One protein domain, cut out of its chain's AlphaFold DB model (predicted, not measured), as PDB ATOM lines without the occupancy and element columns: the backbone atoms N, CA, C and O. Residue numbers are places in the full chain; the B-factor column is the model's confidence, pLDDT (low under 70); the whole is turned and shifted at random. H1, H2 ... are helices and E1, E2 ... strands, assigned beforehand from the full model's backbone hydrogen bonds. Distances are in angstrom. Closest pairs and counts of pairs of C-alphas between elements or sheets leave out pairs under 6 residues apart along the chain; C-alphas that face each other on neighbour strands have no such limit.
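What this domain is: This is residues 132 to 223 of the 509 residues of an uncharacterized protein of Clostridiaceae bacterium (UniProt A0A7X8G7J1). Two four-stranded sheets, E1 to E4 and E5 to E8, stand face to face as a sandwich, each strongly twisted, the strands of the one at 7 degrees to those of the other. The short helix H1 comes where the chain changes from the first sheet to the second, and residues 214 to 223 make a tail with no named element. The printed part has 92 residues with eight named strands and one named helix, in the order E1 E2 E3 E4 H1 E5 E6 E7 E8; both sheets are antiparallel, with their strands side by side in chain order. The class is mostly strand. The whole is compact, with a radius of gyration of the C-alphas of 12.5 A, and elongated, spanning 41 by 26 by 20 A.

How they stand to each other: E1, residues 133 to 138, and E2, residues 142 to 147, form a hairpin, with N 134 and O 146 2.9 A apart. E2 and E3, residues 152 to 157, form the next, with N 145 and O 154 at 2.8 A. E3 and E4, residues 163 to 169, follow likewise, with N 155 and O 164 at 2.8 A. These four strands make a meander, each the antiparallel neighbour of the one before. H1, residues 172 to 175, only grazes this sheet, with its residues 174 to 175; it is too short for any O i to N i+4 pair, and its one O i to N i+3 pair is within hydrogen-bond range. E5, residues 184 to 188, and E6, residues 191 to 196, begin a second meander, with N 188 and O 191 at 2.9 A. E7, residues 199 to 203, follows E6, with N 192 and O 203 at 2.8 A. E8, residues 208 to 213, is its antiparallel neighbour, with N 209 and O 202 at 2.8 A. Between the sheets, the closest C-alphas of E1 and E5 are those of Gln 137 and Gly 186, 6.8 A apart; those of E4 and E6 are Ser 169 and Ala 196, 5.4 A apart.

Where its parts are: E1 begins at C-alpha 133 (161.419, 188.801, 208.433) and is 12.5 A long. E2 measures 15.4 A, E3 16.1 A and E4 15.4 A, ending at C-alpha 169 (168.600, 190.607, 220.039). E6 is 15.1 A long, and E8, 13.9 A, ends at C-alpha 213 (167.450, 185.212, 232.956).

The domain as a whole: The C-alphas of Asp 160 and Asp 217, the two farthest apart, are 41.9 A apart. The printed part has no cut and no long link. The mean pLDDT of the printed part is 89.9; residue 177 and residues 216 to 222 are under 70.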
ATOM      1  N   ASN A 132     164.353 191.797 206.846       92.50
ATOM      2  CA  ASN A 132     164.354 190.375 206.522       92.50
ATOM      3  C   ASN A 132     163.593 189.602 207.605       92.50
ATOM      4  O   ASN A 132     164.168 189.160 208.593       92.50
ATOM      5  N   VAL A 133     162.280 189.459 207.441       93.12
ATOM      6  CA  VAL A 133     161.419 188.801 208.433       93.12
ATOM      7  C   VAL A 133     161.700 187.294 208.473       93.12
ATOM      8  O   VAL A 133     161.262 186.564 207.586       93.12
ATOM      9  N   LEU A 134     162.393 186.821 209.513       93.62
ATOM     10  CA  LEU A 134     162.614 185.386 209.746       93.62
ATOM     11  C   LEU A 134     161.466 184.742 210.514       93.62
ATOM     12  O   LEU A 134     161.012 183.653 210.177       93.62
ATOM     13  N   TYR A 135     161.006 185.432 211.556       93.75
ATOM     14  CA  TYR A 135     159.876 185.021 212.376       93.75
ATOM     15  C   TYR A 135     158.974 186.220 212.604       93.75
ATOM     16  O   TYR A 135     159.444 187.354 212.728       93.75
ATOM     17  N   ARG A 136     157.672 185.958 212.681       95.12
ATOM     18  CA  ARG A 136     156.665 186.969 212.964       95.12
ATOM     19  C   ARG A 136     155.557 186.362 213.803       95.12
ATOM     20  O   ARG A 136     155.063 185.287 213.475       95.12
ATOM     21  N   GLN A 137     155.151 187.087 214.833       96.75
ATOM     22  CA  GLN A 137     153.937 186.815 215.584       96.75
ATOM     23  C   GLN A 137     153.056 188.053 215.524       96.75
ATOM     24  O   GLN A 137     153.480 189.147 215.895       96.75
ATOM     25  N   ASP A 138     151.828 187.871 215.060       97.31
ATOM     26  CA  ASP A 138     150.823 188.923 215.074       97.31
ATOM     27  C   ASP A 138     150.077 188.899 216.408       97.31
ATOM     28  O   ASP A 138     149.686 187.831 216.890       97.31
ATOM     29  N   GLY A 139     149.926 190.082 217.000       95.44
ATOM     30  CA  GLY A 139     148.960 190.380 218.047       95.44
ATOM     31  C   GLY A 139     147.851 191.280 217.500       95.44
ATOM     32  O   GLY A 139     147.705 191.432 216.284       95.44
ATOM     33  N   ASP A 140     147.082 191.897 218.396       94.38
ATOM     34  CA  ASP A 140     145.923 192.706 217.999       94.38
ATOM     35  C   ASP A 140     146.349 194.043 217.373       94.38
ATOM     36  O   ASP A 140     146.030 194.338 216.219       94.38
ATOM     37  N   GLU A 141     147.118 194.844 218.118       96.56
ATOM     38  CA  GLU A 141     147.583 196.172 217.683       96.56
ATOM     39  C   GLU A 141     148.992 196.153 217.081       96.56
ATOM     40  O   GLU A 141     149.337 196.996 216.249       96.56
ATOM     41  N   TYR A 142     149.797 195.164 217.461       98.19
ATOM     42  CA  TYR A 142     151.215 195.088 217.128       98.19
ATOM     43  C   TYR A 142     151.570 193.744 216.489       98.19
ATOM     44  O   TYR A 142     150.846 192.759 216.615       98.19
ATOM     45  N   SER A 143     152.713 193.693 215.815       98.06
ATOM     46  CA  SER A 143     153.372 192.453 215.403       98.06
ATOM     47  C   SER A 143     154.806 192.450 215.922       98.06
ATOM     48  O   SER A 143     155.517 193.438 215.742       98.06
ATOM     49  N   LEU A 144     155.250 191.337 216.508       98.38
ATOM     50  CA  LEU A 144     156.654 191.111 216.853       98.38
ATOM     51  C   LEU A 144     157.360 190.426 215.680       98.38
ATOM     52  O   LEU A 144     156.858 189.440 215.138       98.38
ATOM     53  N   ILE A 145     158.520 190.949 215.288       97.50
ATOM     54  CA  ILE A 145     159.300 190.510 214.128       97.50
ATOM     55  C   ILE A 145     160.734 190.211 214.567       97.50
ATOM     56  O   ILE A 145     161.369 191.037 215.210       97.50
ATOM     57  N   ALA A 146     161.265 189.056 214.171       95.69
ATOM     58  CA  ALA A 146     162.689 188.751 214.258       95.69
ATOM     59  C   ALA A 146     163.349 189.059 212.905       95.69
ATOM     60  O   ALA A 146     163.071 188.376 211.914       95.69
ATOM     61  N   ASP A 147     164.197 190.089 212.858       95.31
ATOM     62  CA  ASP A 147     164.897 190.502 211.639       95.31
ATOM     63  C   ASP A 147     166.206 189.724 211.448       95.31
ATOM     64  O   ASP A 147     167.131 189.809 212.253       95.31
ATOM     65  N   GLY A 148     166.313 188.988 210.347       91.94
ATOM     66  CA  GLY A 148     167.478 188.174 210.010       91.94
ATOM     67  C   GLY A 148     168.694 188.952 209.533       91.94
ATOM     68  O   GLY A 148     169.776 188.376 209.465       91.94
ATOM     69  N   ASN A 149     168.545 190.234 209.193       91.31
ATOM     70  CA  ASN A 149     169.685 191.062 208.803       91.31
ATOM     71  C   ASN A 149     170.433 191.587 210.032       91.31
ATOM     72  O   ASN A 149     171.661 191.526 210.087       91.31
ATOM     73  N   THR A 150     169.693 192.110 211.011       92.94
ATOM     74  CA  THR A 150     170.260 192.740 212.211       92.94
ATOM     75  C   THR A 150     170.333 191.811 213.418       92.94
ATOM     76  O   THR A 150     171.115 192.078 214.327       92.94
ATOM     77  N   HIS A 151     169.587 190.702 213.412       93.00
ATOM     78  CA  HIS A 151     169.333 189.845 214.577       93.00
ATOM     79  C   HIS A 151     168.567 190.551 215.711       93.00
ATOM     80  O   HIS A 151     168.577 190.082 216.851       93.00
ATOM     81  N   SER A 152     167.897 191.667 215.409       95.06
ATOM     82  CA  SER A 152     167.059 192.408 216.355       95.06
ATOM     83  C   SER A 152     165.617 191.901 216.365       95.06
ATOM     84  O   SER A 152     165.101 191.379 215.370       95.06
ATOM     85  N   LEU A 153     164.952 192.106 217.500       96.81
ATOM     86  CA  LEU A 153     163.509 191.959 217.647       96.81
ATOM     87  C   LEU A 153     162.835 193.326 217.509       96.81
ATOM     88  O   LEU A 153     163.171 194.276 218.217       96.81
ATOM     89  N   LEU A 154     161.884 193.424 216.588       97.81
ATOM     90  CA  LEU A 154     161.221 194.661 216.190       97.81
ATOM     91  C   LEU A 154     159.720 194.579 216.473       97.81
ATOM     92  O   LEU A 154     159.111 193.527 216.280       97.81
ATOM     93  N   ILE A 155     159.113 195.701 216.850       98.19
ATOM     94  CA  ILE A 155     157.660 195.861 216.915       98.19
ATOM     95  C   ILE A 155     157.183 196.664 215.709       98.19
ATOM     96  O   ILE A 155     157.655 197.774 215.475       98.19
ATOM     97  N   LEU A 156     156.212 196.120 214.982       97.81
ATOM     98  CA  LEU A 156     155.436 196.816 213.961       97.81
ATOM     99  C   LEU A 156     154.083 197.225 214.552       97.81
ATOM    100  O   LEU A 156     153.305 196.360 214.957       97.81
ATOM    101  N   ASN A 157     153.778 198.520 214.554       97.25
ATOM    102  CA  ASN A 157     152.435 199.023 214.817       97.25
ATOM    103  C   ASN A 157     151.558 198.791 213.582       97.25
ATOM    104  O   ASN A 157     151.865 199.241 212.478       97.25
ATOM    105  N   ARG A 158     150.453 198.067 213.758       94.81
ATOM    106  CA  ARG A 158     149.581 197.655 212.651       94.81
ATOM    107  C   ARG A 158     148.619 198.755 212.202       94.81
ATOM    108  O   ARG A 158     148.020 198.620 211.138       94.81
ATOM    109  N   GLN A 159     148.451 199.814 212.994       93.44
ATOM    110  CA  GLN A 159     147.562 200.932 212.672       93.44
ATOM    111  C   GLN A 159     148.230 201.943 211.736       93.44
ATOM    112  O   GLN A 159     147.602 202.381 210.775       93.44
ATOM    113  N   ASP A 160     149.485 202.307 212.007       95.06
ATOM    114  CA  ASP A 160     150.212 203.339 211.253       95.06
ATOM    115  C   ASP A 160     151.421 202.811 210.463       95.06
ATOM    116  O   ASP A 160     152.019 203.557 209.690       95.06
ATOM    117  N   GLY A 161     151.763 201.527 210.612       93.12
ATOM    118  CA  GLY A 161     152.885 200.891 209.921       93.12
ATOM    119  C   GLY A 161     154.260 201.236 210.499       93.12
ATOM    120  O   GLY A 161     155.268 200.822 209.929       93.12
ATOM    121  N   SER A 162     154.326 201.980 211.607       95.25
ATOM    122  CA  SER A 162     155.593 202.363 212.229       95.25
ATOM    123  C   SER A 162     156.318 201.159 212.833       95.25
ATOM    124  O   SER A 162     155.701 200.225 213.349       95.25
ATOM    125  N   ILE A 163     157.652 201.181 212.770       95.94
ATOM    126  CA  ILE A 163     158.509 200.100 213.264       95.94
ATOM    127  C   ILE A 163     159.448 200.643 214.333       95.94
ATOM    128  O   ILE A 163     160.101 201.670 214.145       95.94
ATOM    129  N   ARG A 164     159.528 199.928 215.453       95.38
ATOM    130  CA  ARG A 164     160.396 200.233 216.591       95.38
ATOM    131  C   ARG A 164     161.314 199.050 216.879       95.38
ATOM    132  O   ARG A 164     160.851 197.916 216.951       95.38
ATOM    133  N   ASP A 165     162.596 199.319 217.103       95.94
ATOM    134  CA  ASP A 165     163.516 198.332 217.674       95.94
ATOM    135  C   ASP A 165     163.257 198.193 219.184       95.94
ATOM    136  O   ASP A 165     163.170 199.193 219.905       95.94
ATOM    137  N   THR A 166     163.101 196.959 219.662       96.44
ATOM    138  CA  THR A 166     162.909 196.669 221.093       96.44
ATOM    139  C   THR A 166     164.192 196.845 221.908       96.44
ATOM    140  O   THR A 166     164.135 196.951 223.130       96.44
ATOM    141  N   GLY A 167     165.356 196.863 221.251       94.94
ATOM    142  CA  GLY A 167     166.672 196.821 221.887       94.94
ATOM    143  C   GLY A 167     167.112 195.413 222.301       94.94
ATOM    144  O   GLY A 167     168.212 195.265 222.834       94.94
ATOM    145  N   TYR A 168     166.290 194.390 222.054       95.62
ATOM    146  CA  TYR A 168     166.623 192.990 222.292       95.62
ATOM    147  C   TYR A 168     167.080 192.301 221.002       95.62
ATOM    148  O   TYR A 168     166.513 192.505 219.927       95.62
ATOM    149  N   SER A 169     168.079 191.431 221.131       93.56
ATOM    150  CA  SER A 169     168.600 190.607 220.039       93.56
ATOM    151  C   SER A 169     168.321 189.126 220.280       93.56
ATOM    152  O   SER A 169     168.110 188.689 221.412       93.56
ATOM    153  N   PHE A 170     168.322 188.341 219.206       90.75
ATOM    154  CA  PHE A 170     168.192 186.889 219.278       90.75
ATOM    155  C   PHE A 170     169.447 186.181 218.763       90.75
ATOM    156  O   PHE A 170     170.202 186.694 217.937       90.75
ATOM    157  N   HIS A 171     169.656 184.949 219.229       87.94
ATOM    158  CA  HIS A 171     170.840 184.176 218.878       87.94
ATOM    159  C   HIS A 171     170.873 183.808 217.382       87.94
ATOM    160  O   HIS A 171     169.905 183.266 216.844       87.94
ATOM    161  N   GLN A 172     172.031 183.980 216.732       86.75
ATOM    162  CA  GLN A 172     172.234 183.759 215.286       86.75
ATOM    163  C   GLN A 172     171.790 182.383 214.764       86.75
ATOM    164  O   GLN A 172     171.496 182.220 213.591       86.75
ATOM    165  N   LYS A 173     171.708 181.358 215.612       83.19
ATOM    166  CA  LYS A 173     171.251 180.023 215.185       83.19
ATOM    167  C   LYS A 173     169.815 180.017 214.651       83.19
ATOM    168  O   LYS A 173     169.479 179.189 213.811       83.19
ATOM    169  N   TYR A 174     168.982 180.953 215.108       86.38
ATOM    170  CA  TYR A 174     167.616 181.086 214.618       86.38
ATOM    171  C   TYR A 174     167.566 181.632 213.180       86.38
ATOM    172  O   TYR A 174     166.516 181.591 212.554       86.38
ATOM    173  N   THR A 175     168.685 182.062 212.579       87.69
ATOM    174  CA  THR A 175     168.709 182.428 211.149       87.69
ATOM    175  C   THR A 175     168.593 181.243 210.196       87.69
ATOM    176  O   THR A 175     168.571 181.441 208.983       87.69
ATOM    177  N   GLN A 176     168.513 180.018 210.719       83.56
ATOM    178  CA  GLN A 176     168.177 178.809 209.971       83.56
ATOM    179  C   GLN A 176     166.721 178.420 210.278       83.56
ATOM    180  O   GLN A 176     166.480 177.476 211.044       83.56
ATOM    181  N   PRO A 177     165.730 179.157 209.729       68.50
ATOM    182  CA  PRO A 177     164.327 178.823 209.914       68.50
ATOM    183  C   PRO A 177     164.110 177.397 209.396       68.50
ATOM    184  O   PRO A 177     164.646 177.039 208.348       68.50
ATOM    185  N   ASN A 178     163.363 176.584 210.149       72.06
ATOM    186  CA  ASN A 178     163.131 175.133 209.993       72.06
ATOM    187  C   ASN A 178     164.048 174.201 210.797       72.06
ATOM    188  O   ASN A 178     163.665 173.054 211.012       72.06
ATOM    189  N   SER A 179     165.210 174.657 211.267       76.81
ATOM    190  CA  SER A 179     166.075 173.828 212.124       76.81
ATOM    191  C   SER A 179     165.766 173.985 213.611       76.81
ATOM    192  O   SER A 179     166.070 173.093 214.397       76.81
ATOM    193  N   TYR A 180     165.149 175.105 213.991       77.00
ATOM    194  CA  TYR A 180     164.922 175.474 215.383       77.00
ATOM    195  C   TYR A 180     163.547 176.115 215.570       77.00
ATOM    196  O   TYR A 180     163.066 176.846 214.697       77.00
ATOM    197  N   ILE A 181     162.954 175.893 216.746       82.62
ATOM    198  CA  ILE A 181     161.865 176.733 217.256       82.62
ATOM    199  C   ILE A 181     162.422 178.155 217.381       82.62
ATOM    200  O   ILE A 181     163.474 178.346 217.986       82.62
ATOM    201  N   GLY A 182     161.763 179.125 216.745       88.50
ATOM    202  CA  GLY A 182     162.238 180.507 216.680       88.50
ATOM    203  C   GLY A 182     162.268 181.221 218.037       88.50
ATOM    204  O   GLY A 182     161.734 180.714 219.023       88.50
ATOM    205  N   PRO A 183     162.851 182.432 218.091       91.25
ATOM    206  CA  PRO A 183     162.948 183.208 219.321       91.25
ATOM    207  C   PRO A 183     161.593 183.759 219.776       91.25
ATOM    208  O   PRO A 183     161.439 184.094 220.944       91.25
ATOM    209  N   ILE A 184     160.599 183.857 218.889       94.19
ATOM    210  CA  ILE A 184     159.249 184.300 219.241       94.19
ATOM    211  C   ILE A 184     158.422 183.081 219.655       94.19
ATOM    212  O   ILE A 184     158.182 182.192 218.842       94.19
ATOM    213  N   ILE A 185     158.000 183.045 220.918       93.12
ATOM    214  CA  ILE A 185     157.367 181.876 221.543       93.12
ATOM    215  C   ILE A 185     155.855 181.869 221.340       93.12
ATOM    216  O   ILE A 185     155.256 180.819 221.102       93.12
ATOM    217  N   GLY A 186     155.224 183.036 221.456       92.69
ATOM    218  CA  GLY A 186     153.784 183.159 221.284       92.69
ATOM    219  C   GLY A 186     153.248 184.527 221.675       92.69
ATOM    220  O   GLY A 186     153.997 185.416 222.081       92.69
ATOM    221  N   TYR A 187     151.931 184.671 221.547       94.81
ATOM    222  CA  TYR A 187     151.169 185.844 221.959       94.81
ATOM    223  C   TYR A 187     149.986 185.393 222.819       94.81
ATOM    224  O   TYR A 187     149.161 184.598 222.363       94.81
ATOM    225  N   LYS A 188     149.928 185.851 224.073       94.69
ATOM    226  CA  LYS A 188     148.890 185.496 225.053       94.69
ATOM    227  C   LYS A 188     148.581 186.682 225.948       94.69
ATOM    228  O   LYS A 188     149.486 187.413 226.332       94.69
ATOM    229  N   ASN A 189     147.307 186.858 226.297       93.12
ATOM    230  CA  ASN A 189     146.840 187.937 227.176       93.12
ATOM    231  C   ASN A 189     147.379 189.318 226.770       93.12
ATOM    232  O   ASN A 189     147.829 190.088 227.614       93.12
ATOM    233  N   ASN A 190     147.354 189.608 225.467       94.56
ATOM    234  CA  ASN A 190     147.856 190.836 224.843       94.56
ATOM    235  C   ASN A 190     149.360 191.088 224.988       94.56
ATOM    236  O   ASN A 190     149.809 192.227 224.898       94.56
ATOM    237  N   HIS A 191     150.140 190.031 225.202       96.62
ATOM    238  CA  HIS A 191     151.584 190.128 225.311       96.62
ATOM    239  C   HIS A 191     152.285 189.117 224.411       96.62
ATOM    240  O   HIS A 191     151.902 187.950 224.339       96.62
ATOM    241  N   PHE A 192     153.356 189.555 223.761       97.38
ATOM    242  CA  PHE A 192     154.329 188.687 223.119       97.38
ATOM    243  C   PHE A 192     155.270 188.108 224.163       97.38
ATOM    244  O   PHE A 192     155.757 188.831 225.029       97.38
ATOM    245  N   ILE A 193     155.581 186.825 224.030       96.62
ATOM    246  CA  ILE A 193     156.631 186.152 224.786       96.62
ATOM    247  C   ILE A 193     157.724 185.768 223.799       96.62
ATOM    248  O   ILE A 193     157.449 185.160 222.759       96.62
ATOM    249  N   PHE A 194     158.965 186.119 224.110       94.88
ATOM    250  CA  PHE A 194     160.112 185.799 223.271       94.88
ATOM    251  C   PHE A 194     161.370 185.537 224.090       94.88
ATOM    252  O   PHE A 194     161.489 185.931 225.251       94.88
ATOM    253  N   ILE A 195     162.316 184.856 223.459       92.12
ATOM    254  CA  ILE A 195     163.662 184.658 223.967       92.12
ATOM    255  C   ILE A 195     164.586 185.662 223.292       92.12
ATOM    256  O   ILE A 195     164.695 185.699 222.066       92.12
ATOM    257  N   ALA A 196     165.279 186.436 224.115       90.88
ATOM    258  CA  ALA A 196     166.335 187.340 223.700       90.88
ATOM    259  C   ALA A 196     167.629 186.954 224.415       90.88
ATOM    260  O   ALA A 196     167.716 187.030 225.638       90.88
ATOM    261  N   ASP A 197     168.622 186.483 223.663       83.50
ATOM    262  CA  ASP A 197     169.845 185.876 224.197       83.50
ATOM    263  C   ASP A 197     169.578 184.852 225.322       83.50
ATOM    264  O   ASP A 197     169.090 183.751 225.063       83.50
ATOM    265  N   LYS A 198     169.901 185.203 226.575       85.44
ATOM    266  CA  LYS A 198     169.683 184.377 227.775       85.44
ATOM    267  C   LYS A 198     168.466 184.827 228.583       85.44
ATOM    268  O   LYS A 198     168.419 184.594 229.784       85.44
ATOM    269  N   GLN A 199     167.521 185.538 227.990       91.25
ATOM    270  CA  GLN A 199     166.395 186.128 228.703       91.25
ATOM    271  C   GLN A 199     165.083 185.672 228.088       91.25
ATOM    272  O   GLN A 199     164.937 185.628 226.870       91.25
ATOM    273  N   ILE A 200     164.122 185.360 228.950       93.75
ATOM    274  CA  ILE A 200     162.718 185.263 228.568       93.75
ATOM    275  C   ILE A 200     162.114 186.635 228.832       93.75
ATOM    276  O   ILE A 200     162.170 187.144 229.955       93.75
ATOM    277  N   VAL A 201     161.559 187.230 227.789       96.38
ATOM    278  CA  VAL A 201     161.069 188.605 227.778       96.38
ATOM    279  C   VAL A 201     159.603 188.602 227.377       96.38
ATOM    280  O   VAL A 201     159.161 187.788 226.562       96.38
ATOM    281  N   ILE A 202     158.852 189.519 227.976       97.31
ATOM    282  CA  ILE A 202     157.463 189.792 227.642       97.31
ATOM    283  C   ILE A 202     157.322 191.210 227.087       97.31
ATOM    284  O   ILE A 202     158.005 192.116 227.563       97.31
ATOM    285  N   SER A 203     156.445 191.412 226.102       97.62
ATOM    286  CA  SER A 203     156.155 192.730 225.521       97.62
ATOM    287  C   SER A 203     154.668 192.930 225.274       97.62
ATOM    288  O   SER A 203     154.035 192.050 224.703       97.62
ATOM    289  N   ASP A 204     154.125 194.091 225.632       96.62
ATOM    290  CA  ASP A 204     152.778 194.533 225.222       96.62
ATOM    291  C   ASP A 204     152.782 195.271 223.861       96.62
ATOM    292  O   ASP A 204     151.767 195.812 223.426       96.62
ATOM    293  N   GLY A 205     153.935 195.314 223.182       95.88
ATOM    294  CA  GLY A 205     154.183 196.083 221.960       95.88
ATOM    295  C   GLY A 205     154.749 197.486 222.211       95.88
ATOM    296  O   GLY A 205     155.409 198.060 221.340       95.88
ATOM    297  N   VAL A 206     154.593 198.030 223.415       95.75
ATOM    298  CA  VAL A 206     155.101 199.357 223.801       95.75
ATOM    299  C   VAL A 206     156.270 199.241 224.776       95.75
ATOM    300  O   VAL A 206     157.243 199.988 224.668       95.75
ATOM    301  N   THR A 207     156.177 198.311 225.721       96.12
ATOM    302  CA  THR A 207     157.122 198.082 226.804       96.12
ATOM    303  C   THR A 207     157.542 196.621 226.855       96.12
ATOM    304  O   THR A 207     156.728 195.714 226.706       96.12
ATOM    305  N   GLU A 208     158.832 196.395 227.094       97.12
ATOM    306  CA  GLU A 208     159.427 195.070 227.235       97.12
ATOM    307  C   GLU A 208     159.931 194.856 228.669       97.12
ATOM    308  O   GLU A 208     160.685 195.676 229.194       97.12
ATOM    309  N   ASN A 209     159.586 193.725 229.288       95.75
ATOM    310  CA  ASN A 209     160.064 193.338 230.615       95.75
ATOM    311  C   ASN A 209     160.738 191.964 230.572       95.75
ATOM    312  O   ASN A 209     160.185 191.001 230.046       95.75
ATOM    313  N   THR A 210     161.926 191.843 231.164       96.12
ATOM    314  CA  THR A 210     162.565 190.532 231.358       96.12
ATOM    315  C   THR A 210     161.862 189.785 232.491       96.12
ATOM    316  O   THR A 210     161.845 190.268 233.622       96.12
ATOM    317  N   LEU A 211     161.320 188.601 232.201       95.19
ATOM    318  CA  LEU A 211     160.692 187.730 233.198       95.19
ATOM    319  C   LEU A 211     161.728 186.909 233.965       95.19
ATOM    320  O   LEU A 211     161.670 186.805 235.187       95.19
ATOM    321  N   VAL A 212     162.690 186.327 233.249       92.31
ATOM    322  CA  VAL A 212     163.752 185.513 233.847       92.31
ATOM    323  C   VAL A 212     165.003 185.536 232.974       92.31
ATOM    324  O   VAL A 212     164.928 185.621 231.749       92.31
ATOM    325  N   THR A 213     166.166 185.463 233.621       91.12
ATOM    326  CA  THR A 213     167.450 185.212 232.956       91.12
ATOM    327  C   THR A 213     167.801 183.736 233.123       91.12
ATOM    328  O   THR A 213     167.840 183.235 234.243       91.12
ATOM    329  N   LEU A 214     168.022 183.049 232.006       86.19
ATOM    330  CA  LEU A 214     168.357 181.633 231.929       86.19
ATOM    331  C   LEU A 214     169.727 181.368 232.568       86.19
ATOM    332  O   LEU A 214     170.666 182.149 232.399       86.19
ATOM    333  N   ASN A 215     169.846 180.236 233.267       75.56
ATOM    334  CA  ASN A 215     171.100 179.806 233.888       75.56
ATOM    335  C   ASN A 215     172.235 179.648 232.859       75.56
ATOM    336  O   ASN A 215     172.010 179.270 231.709       75.56
ATOM    337  N   ASP A 216     173.481 179.872 233.292       67.69
ATOM    338  CA  ASP A 216     174.660 179.805 232.415       67.69
ATOM    339  C   ASP A 216     174.865 178.423 231.763       67.69
ATOM    340  O   ASP A 216     175.411 178.337 230.663       67.69
ATOM    341  N   ASP A 217     174.356 177.343 232.352       65.94
ATOM    342  CA  ASP A 217     174.440 175.995 231.768       65.94
ATOM    343  C   ASP A 217     173.495 175.782 230.566       65.94
ATOM    344  O   ASP A 217     173.692 174.865 229.762       65.94
ATOM    345  N   ILE A 218     172.499 176.658 230.402       66.50
ATOM    346  CA  ILE A 218     171.565 176.699 229.259       66.50
ATOM    347  C   ILE A 218     172.148 177.572 228.129       66.50
ATOM    348  O   ILE A 218     171.622 177.657 227.021       66.50
ATOM    349  N   SER A 219     173.276 178.238 228.387       54.09
ATOM    350  CA  SER A 219     173.603 179.475 227.688       54.09
ATOM    351  C   SER A 219     174.483 179.382 226.449       54.09
ATOM    352  O   SER A 219     174.688 180.397 225.787       54.09
ATOM    353  N   ASN A 220     174.971 178.192 226.104       54.81
ATOM    354  CA  ASN A 220     175.737 178.016 224.869       54.81
ATOM    355  C   ASN A 220     174.850 177.563 223.704       54.81
ATOM    356  O   ASN A 220     175.150 177.864 222.552       54.81
ATOM    357  N   GLU A 221     173.733 176.896 223.994       56.78
ATOM    358  CA  GLU A 221     172.829 176.347 222.991       56.78
ATOM    359  C   GLU A 221     171.388 176.448 223.515       56.78
ATOM    360  O   GLU A 221     170.860 175.514 224.098       56.78
ATOM    361  N   VAL A 222     170.736 177.607 223.332       64.38
ATOM    362  CA  VAL A 222     169.336 177.875 223.759       64.38
ATOM    363  C   VAL A 222     168.321 177.063 222.924       64.38
ATOM    364  O   VAL A 222     167.578 177.610 222.110       64.38
ATOM    365  N   ASN A 223     168.471 175.742 222.860       72.19
ATOM    366  CA  ASN A 223     167.681 174.851 222.011       72.19
ATOM    367  C   ASN A 223     166.397 174.518 222.763       72.19
ATOM    368  O   ASN A 223     166.398 173.753 223.724       72.19
TER     369      ASN A 223